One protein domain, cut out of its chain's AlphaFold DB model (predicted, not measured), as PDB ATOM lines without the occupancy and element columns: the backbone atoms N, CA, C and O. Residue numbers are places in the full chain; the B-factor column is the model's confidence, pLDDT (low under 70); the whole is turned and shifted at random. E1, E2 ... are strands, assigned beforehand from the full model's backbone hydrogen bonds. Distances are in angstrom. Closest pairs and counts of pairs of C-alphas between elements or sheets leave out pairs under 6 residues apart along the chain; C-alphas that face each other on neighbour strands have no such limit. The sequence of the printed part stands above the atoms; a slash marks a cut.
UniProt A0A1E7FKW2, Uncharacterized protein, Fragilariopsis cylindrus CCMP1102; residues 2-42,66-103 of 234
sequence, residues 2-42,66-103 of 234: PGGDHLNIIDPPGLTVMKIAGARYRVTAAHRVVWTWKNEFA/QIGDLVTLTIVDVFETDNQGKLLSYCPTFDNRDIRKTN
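This is residues 2 to 42 and 66 to 103 of the 234 residues of an uncharacterized protein of Fragilariopsis cylindrus CCMP1102 (UniProt A0A1E7FKW2). Picture a long, narrow, twisted ribbon, a single sheet in which the two long strands E2 and E3 run side by side and make the length, with the shorter E1 and E4 along its two edges, both towards the end where E2 begins and E3 ends. At the other end E2 and E3 run on without E1 and E4, and there the short stretch 100 to 101 pairs with residues 71 to 72 of E3. The 79 printed residues hold no named helix and four named strands, in the order E1, E2, E3, E4 both along the chain and across the sheet, all antiparallel. The class is all strand, though under half of the residues, 39 of 79, are in named elements. The whole is loose, a rod with a radius of gyration of the C-alphas of 16.1 A and spans of 47 by 23 by 22 A.

Start at Pro 2 and pass residues 2 to 14, which hold no named element. Find C-alpha 15 at (-32.889, 25.692, -20.104); from there E1 runs through residues 15 to 20, 16.0 A long. E2 takes residues 24 to 36 and is 37.0 A long, beginning at C-alpha 24 at (-38.563, 39.404, -12.528). Beyond the cut, E3 takes residues 70 to 81, 34.4 A long. E4, residues 87 to 94, is 20.6 A long and ends at C-alpha 94 at (-46.265, 18.354, -21.785).

Look first at the edge strand E1 and its antiparallel neighbour E2, a hairpin at 151 degrees between directions. C-alphas 17 and 27 face each other at 4.5 A, and N 18 and O 26 are within hydrogen-bond range at 2.9 A. Next, the inner strands E2 and E3 are antiparallel at 164 degrees; C-alphas 30 and 76 face each other at 4.4 A, and N 31 and O 75 are 2.8 A apart. E3 and the edge strand E4 form the second hairpin, antiparallel at 156 degrees. There C-alphas 77 and 92 face each other at 4.2 A, and N 91 and O 78 are 2.8 A apart. E1 and E4 are apart.

The C-alphas farthest apart, those of Ala 42 and Gln 84, are 48.1 A from each other. Residues 43 to 65 are not printed, and C-alphas 42 and 66 stand 9.5 A apart across this cut, in the link from E2 to E3. The links E1 to E2 and E3 to E4 are tight. The mean pLDDT of the printed part is 75.8; the model's confidence is under 70 at residues 2 to 14 and 40 to 42.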
ATOM      1  N   PRO A   2     -43.796  42.039 -27.504       32.56
ATOM      2  CA  PRO A   2     -42.707  42.693 -26.786       32.56
ATOM      3  C   PRO A   2     -41.404  41.919 -27.034       32.56
ATOM      4  O   PRO A   2     -41.328  40.734 -26.719       32.56
ATOM      5  N   GLY A   3     -40.402  42.575 -27.620       34.66
ATOM      6  CA  GLY A   3     -39.065  41.998 -27.756       34.66
ATOM      7  C   GLY A   3     -38.358  41.979 -26.403       34.66
ATOM      8  O   GLY A   3     -38.286  43.007 -25.732       34.66
ATOM      9  N   GLY A   4     -37.851  40.817 -26.004       36.09
ATOM     10  CA  GLY A   4     -36.961  40.656 -24.856       36.09
ATOM     11  C   GLY A   4     -35.795  39.768 -25.263       36.09
ATOM     12  O   GLY A   4     -35.992  38.850 -26.055       36.09
ATOM     13  N   ASP A   5     -34.595  40.042 -24.752       41.16
ATOM     14  CA  ASP A   5     -33.397  39.284 -25.119       41.16
ATOM     15  C   ASP A   5     -33.575  37.780 -24.879       41.16
ATOM     16  O   ASP A   5     -33.771  37.321 -23.751       41.16
ATOM     17  N   HIS A   6     -33.457  37.005 -25.956       43.59
ATOM     18  CA  HIS A   6     -33.497  35.539 -25.940       43.59
ATOM     19  C   HIS A   6     -32.106  34.919 -25.680       43.59
ATOM     20  O   HIS A   6     -31.889  33.728 -25.906       43.59
ATOM     21  N   LEU A   7     -31.152  35.723 -25.196       45.81
ATOM     22  CA  LEU A   7     -29.768  35.342 -24.909       45.81
ATOM     23  C   LEU A   7     -29.642  34.536 -23.604       45.81
ATOM     24  O   LEU A   7     -29.103  35.025 -22.618       45.81
ATOM     25  N   ASN A   8     -30.126  33.292 -23.613       40.44
ATOM     26  CA  ASN A   8     -29.738  32.237 -22.667       40.44
ATOM     27  C   ASN A   8     -30.041  30.853 -23.268       40.44
ATOM     28  O   ASN A   8     -31.055  30.239 -22.942       40.44
ATOM     29  N   ILE A   9     -29.148  30.355 -24.129       41.56
ATOM     30  CA  ILE A   9     -29.034  28.914 -24.392       41.56
ATOM     31  C   ILE A   9     -28.043  28.380 -23.360       41.56
ATOM     32  O   ILE A   9     -26.833  28.542 -23.520       41.56
ATOM     33  N   ILE A  10     -28.551  27.798 -22.276       40.84
ATOM     34  CA  ILE A  10     -27.714  27.159 -21.256       40.84
ATOM     35  C   ILE A  10     -27.620  25.663 -21.585       40.84
ATOM     36  O   ILE A  10     -28.626  25.034 -21.904       40.84
ATOM     37  N   ASP A  11     -26.413  25.103 -21.518       38.44
ATOM     38  CA  ASP A  11     -26.156  23.661 -21.618       38.44
ATOM     39  C   ASP A  11     -26.384  23.012 -20.230       38.44
ATOM     40  O   ASP A  11     -25.837  23.519 -19.244       38.44
ATOM     41  N   PRO A  12     -27.192  21.939 -20.079       49.75
ATOM     42  CA  PRO A  12     -27.799  21.099 -21.117       49.75
ATOM     43  C   PRO A  12     -28.953  21.770 -21.886       49.75
ATOM     44  O   PRO A  12     -29.793  22.431 -21.268       49.75
ATOM     45  N   PRO A  13     -29.062  21.539 -23.212       54.94
ATOM     46  CA  PRO A  13     -30.039  22.201 -24.071       54.94
ATOM     47  C   PRO A  13     -31.468  21.941 -23.596       54.94
ATOM     48  O   PRO A  13     -31.912  20.797 -23.497       54.94
ATOM     49  N   GLY A  14     -32.182  23.030 -23.317       61.75
ATOM     50  CA  GLY A  14     -33.541  23.006 -22.785       61.75
ATOM     51  C   GLY A  14     -33.805  24.073 -21.725       61.75
ATOM     52  O   GLY A  14     -34.966  24.419 -21.513       61.75
ATOM     53  N   LEU A  15     -32.763  24.613 -21.083       71.75
ATOM     54  CA  LEU A  15     -32.889  25.692 -20.104       71.75
ATOM     55  C   LEU A  15     -32.767  27.071 -20.776       71.75
ATOM     56  O   LEU A  15     -31.705  27.413 -21.298       71.75
ATOM     57  N   THR A  16     -33.835  27.871 -20.714       79.69
ATOM     58  CA  THR A  16     -33.839  29.287 -21.121       79.69
ATOM     59  C   THR A  16     -34.218  30.188 -19.948       79.69
ATOM     60  O   THR A  16     -35.035  29.812 -19.104       79.69
ATOM     61  N   VAL A  17     -33.626  31.383 -19.885       82.00
ATOM     62  CA  VAL A  17     -33.922  32.393 -18.856       82.00
ATOM     63  C   VAL A  17     -34.200  33.732 -19.532       82.00
ATOM     64  O   VAL A  17     -33.302  34.340 -20.115       82.00
ATOM     65  N   MET A  18     -35.444  34.196 -19.424       85.12
ATOM     66  CA  MET A  18     -35.941  35.443 -20.002       85.12
ATOM     67  C   MET A  18     -36.307  36.431 -18.890       85.12
ATOM     68  O   MET A  18     -37.077  36.117 -17.983       85.12
ATOM     69  N   LYS A  19     -35.794  37.660 -18.968       85.19
ATOM     70  CA  LYS A  19     -36.176  38.740 -18.046       85.19
ATOM     71  C   LYS A  19     -37.573  39.261 -18.399       85.19
ATOM     72  O   LYS A  19     -37.861  39.522 -19.562       85.19
ATOM     73  N   ILE A  20     -38.432  39.435 -17.397       84.50
ATOM     74  CA  ILE A  20     -39.821  39.897 -17.546       84.50
ATOM     75  C   ILE A  20     -40.099  41.144 -16.686       84.50
ATOM     76  O   ILE A  20     -39.294  41.557 -15.844       84.50
ATOM     77  N   ALA A  21     -41.242  41.794 -16.928       84.81
ATOM     78  CA  ALA A  21     -41.580  43.086 -16.331       84.81
ATOM     79  C   ALA A  21     -41.563  43.072 -14.786       84.81
ATOM     80  O   ALA A  21     -42.087  42.155 -14.143       84.81
ATOM     81  N   GLY A  22     -40.976  44.125 -14.202       81.62
ATOM     82  CA  GLY A  22     -40.741  44.254 -12.756       81.62
ATOM     83  C   GLY A  22     -39.398  43.688 -12.271       81.62
ATOM     84  O   GLY A  22     -39.294  43.317 -11.108       81.62
ATOM     85  N   ALA A  23     -38.392  43.580 -13.152       79.38
ATOM     86  CA  ALA A  23     -37.086  42.951 -12.875       79.38
ATOM     87  C   ALA A  23     -37.170  41.480 -12.411       79.38
ATOM     88  O   ALA A  23     -36.254  40.968 -11.773       79.38
ATOM     89  N   ARG A  24     -38.273  40.819 -12.764       85.12
ATOM     90  CA  ARG A  24     -38.563  39.404 -12.528       85.12
ATOM     91  C   ARG A  24     -37.948  38.545 -13.637       85.12
ATOM     92  O   ARG A  24     -37.605  39.070 -14.700       85.12
ATOM     93  N   TYR A  25     -37.872  37.233 -13.438       86.06
ATOM     94  CA  TYR A  25     -37.403  36.299 -14.468       86.06
ATOM     95  C   TYR A  25     -38.435  35.205 -14.728       86.06
ATOM     96  O   TYR A  25     -39.130  34.762 -13.816       86.06
ATOM     97  N   ARG A  26     -38.519  34.761 -15.981       86.06
ATOM     98  CA  ARG A  26     -39.170  33.513 -16.368       86.06
ATOM     99  C   ARG A  26     -38.087  32.539 -16.810       86.06
ATOM    100  O   ARG A  26     -37.261  32.875 -17.657       86.06
ATOM    101  N   VAL A  27     -38.105  31.346 -16.240       85.25
ATOM    102  CA  VAL A  27     -37.221  30.236 -16.600       85.25
ATOM    103  C   VAL A  27     -38.073  29.174 -17.283       85.25
ATOM    104  O   VAL A  27     -39.146  28.846 -16.780       85.25
ATOM    105  N   THR A  28     -37.617  28.634 -18.410       85.38
ATOM    106  CA  THR A  28     -38.204  27.423 -19.002       85.38
ATOM    107  C   THR A  28     -37.159  26.320 -19.005       85.38
ATOM    108  O   THR A  28     -36.038  26.574 -19.437       85.38
ATOM    109  N   ALA A  29     -37.508  25.111 -18.582       83.94
ATOM    110  CA  ALA A  29     -36.607  23.964 -18.594       83.94
ATOM    111  C   ALA A  29     -37.259  22.772 -19.309       83.94
ATOM    112  O   ALA A  29     -38.301  22.277 -18.885       83.94
ATOM    113  N   ALA A  30     -36.656  22.320 -20.410       82.81
ATOM    114  CA  ALA A  30     -37.091  21.122 -21.120       82.81
ATOM    115  C   ALA A  30     -36.451  19.859 -20.516       82.81
ATOM    116  O   ALA A  30     -35.227  19.716 -20.453       82.81
ATOM    117  N   HIS A  31     -37.290  18.917 -20.101       78.06
ATOM    118  CA  HIS A  31     -36.918  17.679 -19.434       78.06
ATOM    119  C   HIS A  31     -37.427  16.470 -20.219       78.06
ATOM    120  O   HIS A  31     -38.630  16.237 -20.334       78.06
ATOM    121  N   ARG A  32     -36.496  15.645 -20.715       80.88
ATOM    122  CA  ARG A  32     -36.840  14.341 -21.291       80.88
ATOM    123  C   ARG A  32     -37.235  13.368 -20.181       80.88
ATOM    124  O   ARG A  32     -36.369  12.877 -19.449       80.88
ATOM    125  N   VAL A  33     -38.516  13.034 -20.124       79.44
ATOM    126  CA  VAL A  33     -39.084  12.005 -19.249       79.44
ATOM    127  C   VAL A  33     -39.294  10.719 -20.045       79.44
ATOM    128  O   VAL A  33     -39.548  10.741 -21.247       79.44
ATOM    129  N   VAL A  34     -39.155   9.578 -19.372       82.38
ATOM    130  CA  VAL A  34     -39.483   8.265 -19.930       82.38
ATOM    131  C   VAL A  34     -40.473   7.590 -18.994       82.38
ATOM    132  O   VAL A  34     -40.223   7.505 -17.791       82.38
ATOM    133  N   TRP A  35     -41.595   7.140 -19.545       84.19
ATOM    134  CA  TRP A  35     -42.765   6.689 -18.793       84.19
ATOM    135  C   TRP A  35     -43.428   5.491 -19.482       84.19
ATOM    136  O   TRP A  35     -43.268   5.299 -20.683       84.19
ATOM    137  N   THR A  36     -44.176   4.680 -18.735       83.75
ATOM    138  CA  THR A  36     -44.991   3.596 -19.305       83.75
ATOM    139  C   THR A  36     -46.355   4.147 -19.703       83.75
ATOM    140  O   THR A  36     -47.092   4.646 -18.850       83.75
ATOM    141  N   TRP A  37     -46.705   4.057 -20.983       83.81
ATOM    142  CA  TRP A  37     -48.001   4.468 -21.504       83.81
ATOM    143  C   TRP A  37     -49.122   3.653 -20.848       83.81
ATOM    144  O   TRP A  37     -49.054   2.427 -20.757       83.81
ATOM    145  N   LYS A  38     -50.141   4.352 -20.344       80.56
ATOM    146  CA  LYS A  38     -51.291   3.763 -19.631       80.56
ATOM    147  C   LYS A  38     -52.643   4.229 -20.172       80.56
ATOM    148  O   LYS A  38     -53.670   3.871 -19.609       80.56
ATOM    149  N   ASN A  39     -52.644   5.042 -21.228       74.38
ATOM    150  CA  ASN A  39     -53.863   5.625 -21.762       74.38
ATOM    151  C   ASN A  39     -54.427   4.719 -22.854       74.38
ATOM    152  O   ASN A  39     -53.865   4.636 -23.945       74.38
ATOM    153  N   GLU A  40     -55.565   4.097 -22.566       64.38
ATOM    154  CA  GLU A  40     -56.396   3.398 -23.546       64.38
ATOM    155  C   GLU A  40     -57.191   4.412 -24.386       64.38
ATOM    156  O   GLU A  40     -58.419   4.470 -24.363       64.38
ATOM    157  N   PHE A  41     -56.476   5.269 -25.118       62.22
ATOM    158  CA  PHE A  41     -57.095   5.988 -26.222       62.22
ATOM    159  C   PHE A  41     -57.344   4.966 -27.327       62.22
ATOM    160  O   PHE A  41     -56.409   4.559 -28.015       62.22
ATOM    161  N   ALA A  42     -58.602   4.531 -27.449       48.25
ATOM    162  CA  ALA A  42     -59.053   3.660 -28.529       48.25
ATOM    163  C   ALA A  42     -58.556   4.190 -29.881       48.25
ATOM    164  O   ALA A  42     -58.490   5.403 -30.089       48.25
ATOM    165  N   GLN A  66     -49.545   1.461 -27.490       83.00
ATOM    166  CA  GLN A  66     -50.259   0.436 -26.737       83.00
ATOM    167  C   GLN A  66     -50.067   0.612 -25.225       83.00
ATOM    168  O   GLN A  66     -49.075   1.174 -24.752       83.00
ATOM    169  N   ILE A  67     -51.020   0.119 -24.433       82.81
ATOM    170  CA  ILE A  67     -50.891   0.089 -22.971       82.81
ATOM    171  C   ILE A  67     -49.678  -0.776 -22.606       82.81
ATOM    172  O   ILE A  67     -49.563  -1.914 -23.049       82.81
ATOM    173  N   GLY A  68     -48.778  -0.240 -21.783       81.00
ATOM    174  CA  GLY A  68     -47.518  -0.893 -21.426       81.00
ATOM    175  C   GLY A  68     -46.314  -0.450 -22.262       81.00
ATOM    176  O   GLY A  68     -45.186  -0.683 -21.825       81.00
ATOM    177  N   ASP A  69     -46.508   0.246 -23.390       82.56
ATOM    178  CA  ASP A  69     -45.392   0.781 -24.176       82.56
ATOM    179  C   ASP A  69     -44.540   1.748 -23.352       82.56
ATOM    180  O   ASP A  69     -45.043   2.654 -22.684       82.56
ATOM    181  N   LEU A  70     -43.219   1.609 -23.439       84.31
ATOM    182  CA  LEU A  70     -42.311   2.615 -22.909       84.31
ATOM    183  C   LEU A  70     -42.260   3.796 -23.889       84.31
ATOM    184  O   LEU A  70     -41.949   3.620 -25.066       84.31
ATOM    185  N   VAL A  71     -42.542   5.007 -23.411       83.31
ATOM    186  CA  VAL A  71     -42.538   6.236 -24.218       83.31
ATOM    187  C   VAL A  71     -41.565   7.273 -23.671       83.31
ATOM    188  O   VAL A  71     -41.376   7.410 -22.463       83.31
ATOM    189  N   THR A  72     -40.965   8.029 -24.584       82.75
ATOM    190  CA  THR A  72     -40.271   9.288 -24.317       82.75
ATOM    191  C   THR A  72     -41.289  10.412 -24.451       82.75
ATOM    192  O   THR A  72     -42.036  10.439 -25.428       82.75
ATOM    193  N   LEU A  73     -41.279  11.336 -23.493       81.25
ATOM    194  CA  LEU A  73     -42.011  12.598 -23.524       81.25
ATOM    195  C   LEU A  73     -41.048  13.748 -23.213       81.25
ATOM    196  O   LEU A  73     -40.112  13.582 -22.424       81.25
ATOM    197  N   THR A  74     -41.330  14.927 -23.758       83.38
ATOM    198  CA  THR A  74     -40.678  16.174 -23.348       83.38
ATOM    199  C   THR A  74     -41.638  16.968 -22.458       83.38
ATOM    200  O   THR A  74     -42.720  17.361 -22.895       83.38
ATOM    201  N   ILE A  75     -41.257  17.185 -21.197       83.62
ATOM    202  CA  ILE A  75     -41.923  18.136 -20.296       83.62
ATOM    203  C   ILE A  75     -41.197  19.475 -20.419       83.62
ATOM    204  O   ILE A  75     -39.970  19.505 -20.403       83.62
ATOM    205  N   VAL A  76     -41.934  20.574 -20.536       85.88
ATOM    206  CA  VAL A  76     -41.409  21.938 -20.449       85.88
ATOM    207  C   VAL A  76     -41.942  22.567 -19.168       85.88
ATOM    208  O   VAL A  76     -43.118  22.930 -19.071       85.88
ATOM    209  N   ASP A  77     -41.060  22.688 -18.184       87.62
ATOM    210  CA  ASP A  77     -41.345  23.311 -16.899       87.62
ATOM    211  C   ASP A  77     -41.155  24.823 -17.006       87.62
ATOM    212  O   ASP A  77     -40.070  25.293 -17.357       87.62
ATOM    213  N   VAL A  78     -42.199  25.596 -16.703       88.69
ATOM    214  CA  VAL A  78     -42.143  27.062 -16.683       88.69
ATOM    215  C   VAL A  78     -42.192  27.558 -15.242       88.69
ATOM    216  O   VAL A  78     -43.148  27.292 -14.516       88.69
ATOM    217  N   PHE A  79     -41.182  28.323 -14.843       89.75
ATOM    218  CA  PHE A  79     -41.077  28.965 -13.535       89.75
ATOM    219  C   PHE A  79     -41.082  30.484 -13.713       89.75
ATOM    220  O   PHE A  79     -40.416  30.997 -14.614       89.75
ATOM    221  N   GLU A  80     -41.748  31.226 -12.831       90.00
ATOM    222  CA  GLU A  80     -41.504  32.667 -12.675       90.00
ATOM    223  C   GLU A  80     -40.915  32.962 -11.300       90.00
ATOM    224  O   GLU A  80     -41.337  32.380 -10.299       90.00
ATOM    225  N   THR A  81     -39.961  33.888 -11.242       89.81
ATOM    226  CA  THR A  81     -39.293  34.315 -10.010       89.81
ATOM    227  C   THR A  81     -39.361  35.827  -9.819       89.81
ATOM    228  O   THR A  81     -39.547  36.591 -10.772       89.81
ATOM    229  N   ASP A  82     -39.218  36.279  -8.573       90.62
ATOM    230  CA  ASP A  82     -39.022  37.695  -8.272       90.62
ATOM    231  C   ASP A  82     -37.600  38.181  -8.624       90.62
ATOM    232  O   ASP A  82     -36.774  37.450  -9.176       90.62
ATOM    233  N   ASN A  83     -37.305  39.443  -8.313       86.06
ATOM    234  CA  ASN A  83     -35.992  40.039  -8.566       86.06
ATOM    235  C   ASN A  83     -34.871  39.521  -7.635       86.06
ATOM    236  O   ASN A  83     -33.711  39.848  -7.876       86.06
ATOM    237  N   GLN A  84     -35.197  38.722  -6.610       87.50
ATOM    238  CA  GLN A  84     -34.251  37.994  -5.753       87.50
ATOM    239  C   GLN A  84     -34.099  36.520  -6.174       87.50
ATOM    240  O   GLN A  84     -33.341  35.775  -5.553       87.50
ATOM    241  N   GLY A  85     -34.822  36.071  -7.207       83.50
ATOM    242  CA  GLY A  85     -34.843  34.673  -7.643       83.50
ATOM    243  C   GLY A  85     -35.788  33.769  -6.841       83.50
ATOM    244  O   GLY A  85     -35.789  32.557  -7.060       83.50
ATOM    245  N   LYS A  86     -36.625  34.312  -5.947       90.94
ATOM    246  CA  LYS A  86     -37.637  33.531  -5.220       90.94
ATOM    247  C   LYS A  86     -38.734  33.085  -6.183       90.94
ATOM    248  O   LYS A  86     -39.291  33.910  -6.902       90.94
ATOM    249  N   LEU A  87     -39.084  31.800  -6.158       89.81
ATOM    250  CA  LEU A  87     -40.178  31.243  -6.957       89.81
ATOM    251  C   LEU A  87     -41.524  31.920  -6.622       89.81
ATOM    252  O   LEU A  87     -41.911  32.009  -5.455       89.81
ATOM    253  N   LEU A  88     -42.226  32.377  -7.661       91.06
ATOM    254  CA  LEU A  88     -43.559  32.985  -7.608       91.06
ATOM    255  C   LEU A  88     -44.634  32.057  -8.181       91.06
ATOM    256  O   LEU A  88     -45.728  31.972  -7.630       91.06
ATOM    257  N   SER A  89     -44.333  31.373  -9.286       90.94
ATOM    258  CA  SER A  89     -45.251  30.442  -9.947       90.94
ATOM    259  C   SER A  89     -44.492  29.322 -10.659       90.94
ATOM    260  O   SER A  89     -43.324  29.473 -11.018       90.94
ATOM    261  N   TYR A  90     -45.169  28.190 -10.839       91.06
ATOM    262  CA  TYR A  90     -44.666  27.002 -11.520       91.06
ATOM    263  C   TYR A  90     -45.798  26.382 -12.341       91.06
ATOM    264  O   TYR A  90     -46.909  26.210 -11.835       91.06
ATOM    265  N   CYS A  91     -45.524  26.069 -13.603       88.00
ATOM    266  CA  CYS A  91     -46.458  25.450 -14.532       88.00
ATOM    267  C   CYS A  91     -45.706  24.418 -15.395       88.00
ATOM    268  O   CYS A  91     -45.028  24.807 -16.351       88.00
ATOM    269  N   PRO A  92     -45.780  23.116 -15.060       86.94
ATOM    270  CA  PRO A  92     -45.274  22.053 -15.917       86.94
ATOM    271  C   PRO A  92     -46.223  21.843 -17.101       86.94
ATOM    272  O   PRO A  92     -47.442  21.780 -16.931       86.94
ATOM    273  N   THR A  93     -45.671  21.710 -18.304       83.31
ATOM    274  CA  THR A  93     -46.440  21.463 -19.534       83.31
ATOM    275  C   THR A  93     -45.860  20.283 -20.308       83.31
ATOM    276  O   THR A  93     -44.652  20.077 -20.311       83.31
ATOM    277  N   PHE A  94     -46.705  19.483 -20.957       80.81
ATOM    278  CA  PHE A  94     -46.265  18.354 -21.785       80.81
ATOM    279  C   PHE A  94     -46.274  18.760 -23.257       80.81
ATOM    280  O   PHE A  94     -47.299  19.238 -23.753       80.81
ATOM    281  N   ASP A  95     -45.171  18.542 -23.978       76.12
ATOM    282  CA  ASP A  95     -45.174  18.700 -25.431       76.12
ATOM    283  C   ASP A  95     -45.718  17.433 -26.101       76.12
ATOM    284  O   ASP A  95     -44.988  16.507 -26.461       76.12
ATOM    285  N   ASN A  96     -47.039  17.411 -26.280       72.31
ATOM    286  CA  ASN A  96     -47.762  16.302 -26.905       72.31
ATOM    287  C   ASN A  96     -47.373  16.052 -28.379       72.31
ATOM    288  O   ASN A  96     -47.843  15.079 -28.964       72.31
ATOM    289  N   ARG A  97     -46.536  16.902 -28.992       71.62
ATOM    290  CA  ARG A  97     -46.023  16.723 -30.363       71.62
ATOM    291  C   ARG A  97     -44.786  15.822 -30.422       71.62
ATOM    292  O   ARG A  97     -44.443  15.356 -31.501       71.62
ATOM    293  N   ASP A  98     -44.118  15.591 -29.289       70.25
ATOM    294  CA  ASP A  98     -42.848  14.853 -29.197       70.25
ATOM    295  C   ASP A  98     -42.965  13.591 -28.317       70.25
ATOM    296  O   ASP A  98     -42.060  13.233 -27.561       70.25
ATOM    297  N   ILE A  99     -44.108  12.901 -28.403       76.94
ATOM    298  CA  ILE A  99     -44.309  11.594 -27.763       76.94
ATOM    299  C   ILE A  99     -43.753  10.511 -28.691       76.94
ATOM    300  O   ILE A  99     -44.230  10.352 -29.812       76.94
ATOM    301  N   ARG A 100     -42.752   9.746 -28.237       80.69
ATOM    302  CA  ARG A 100     -42.102   8.706 -29.061       80.69
ATOM    303  C   ARG A 100     -42.034   7.360 -28.348       80.69
ATOM    304  O   ARG A 100     -41.470   7.266 -27.252       80.69
ATOM    305  N   LYS A 101     -42.525   6.296 -28.993       83.62
ATOM    306  CA  LYS A 101     -42.300   4.906 -28.557       83.62
ATOM    307  C   LYS A 101     -40.793   4.655 -28.427       83.62
ATOM    308  O   LYS A 101     -40.003   5.087 -29.262       83.62
ATOM    309  N   THR A 102     -40.380   4.063 -27.315       81.00
ATOM    310  CA  THR A 102     -38.987   4.046 -26.852       81.00
ATOM    311  C   THR A 102     -38.559   2.623 -26.551       81.00
ATOM    312  O   THR A 102     -39.112   1.973 -25.671       81.00
ATOM    313  N   ASN A 103     -37.533   2.141 -27.249       81.00
ATOM    314  CA  ASN A 103     -37.017   0.800 -27.015       81.00
ATOM    315  C   ASN A 103     -36.402   0.691 -25.599       81.00
ATOM    316  O   ASN A 103     -35.501   1.447 -25.221       81.00
TER     317      ASN A 103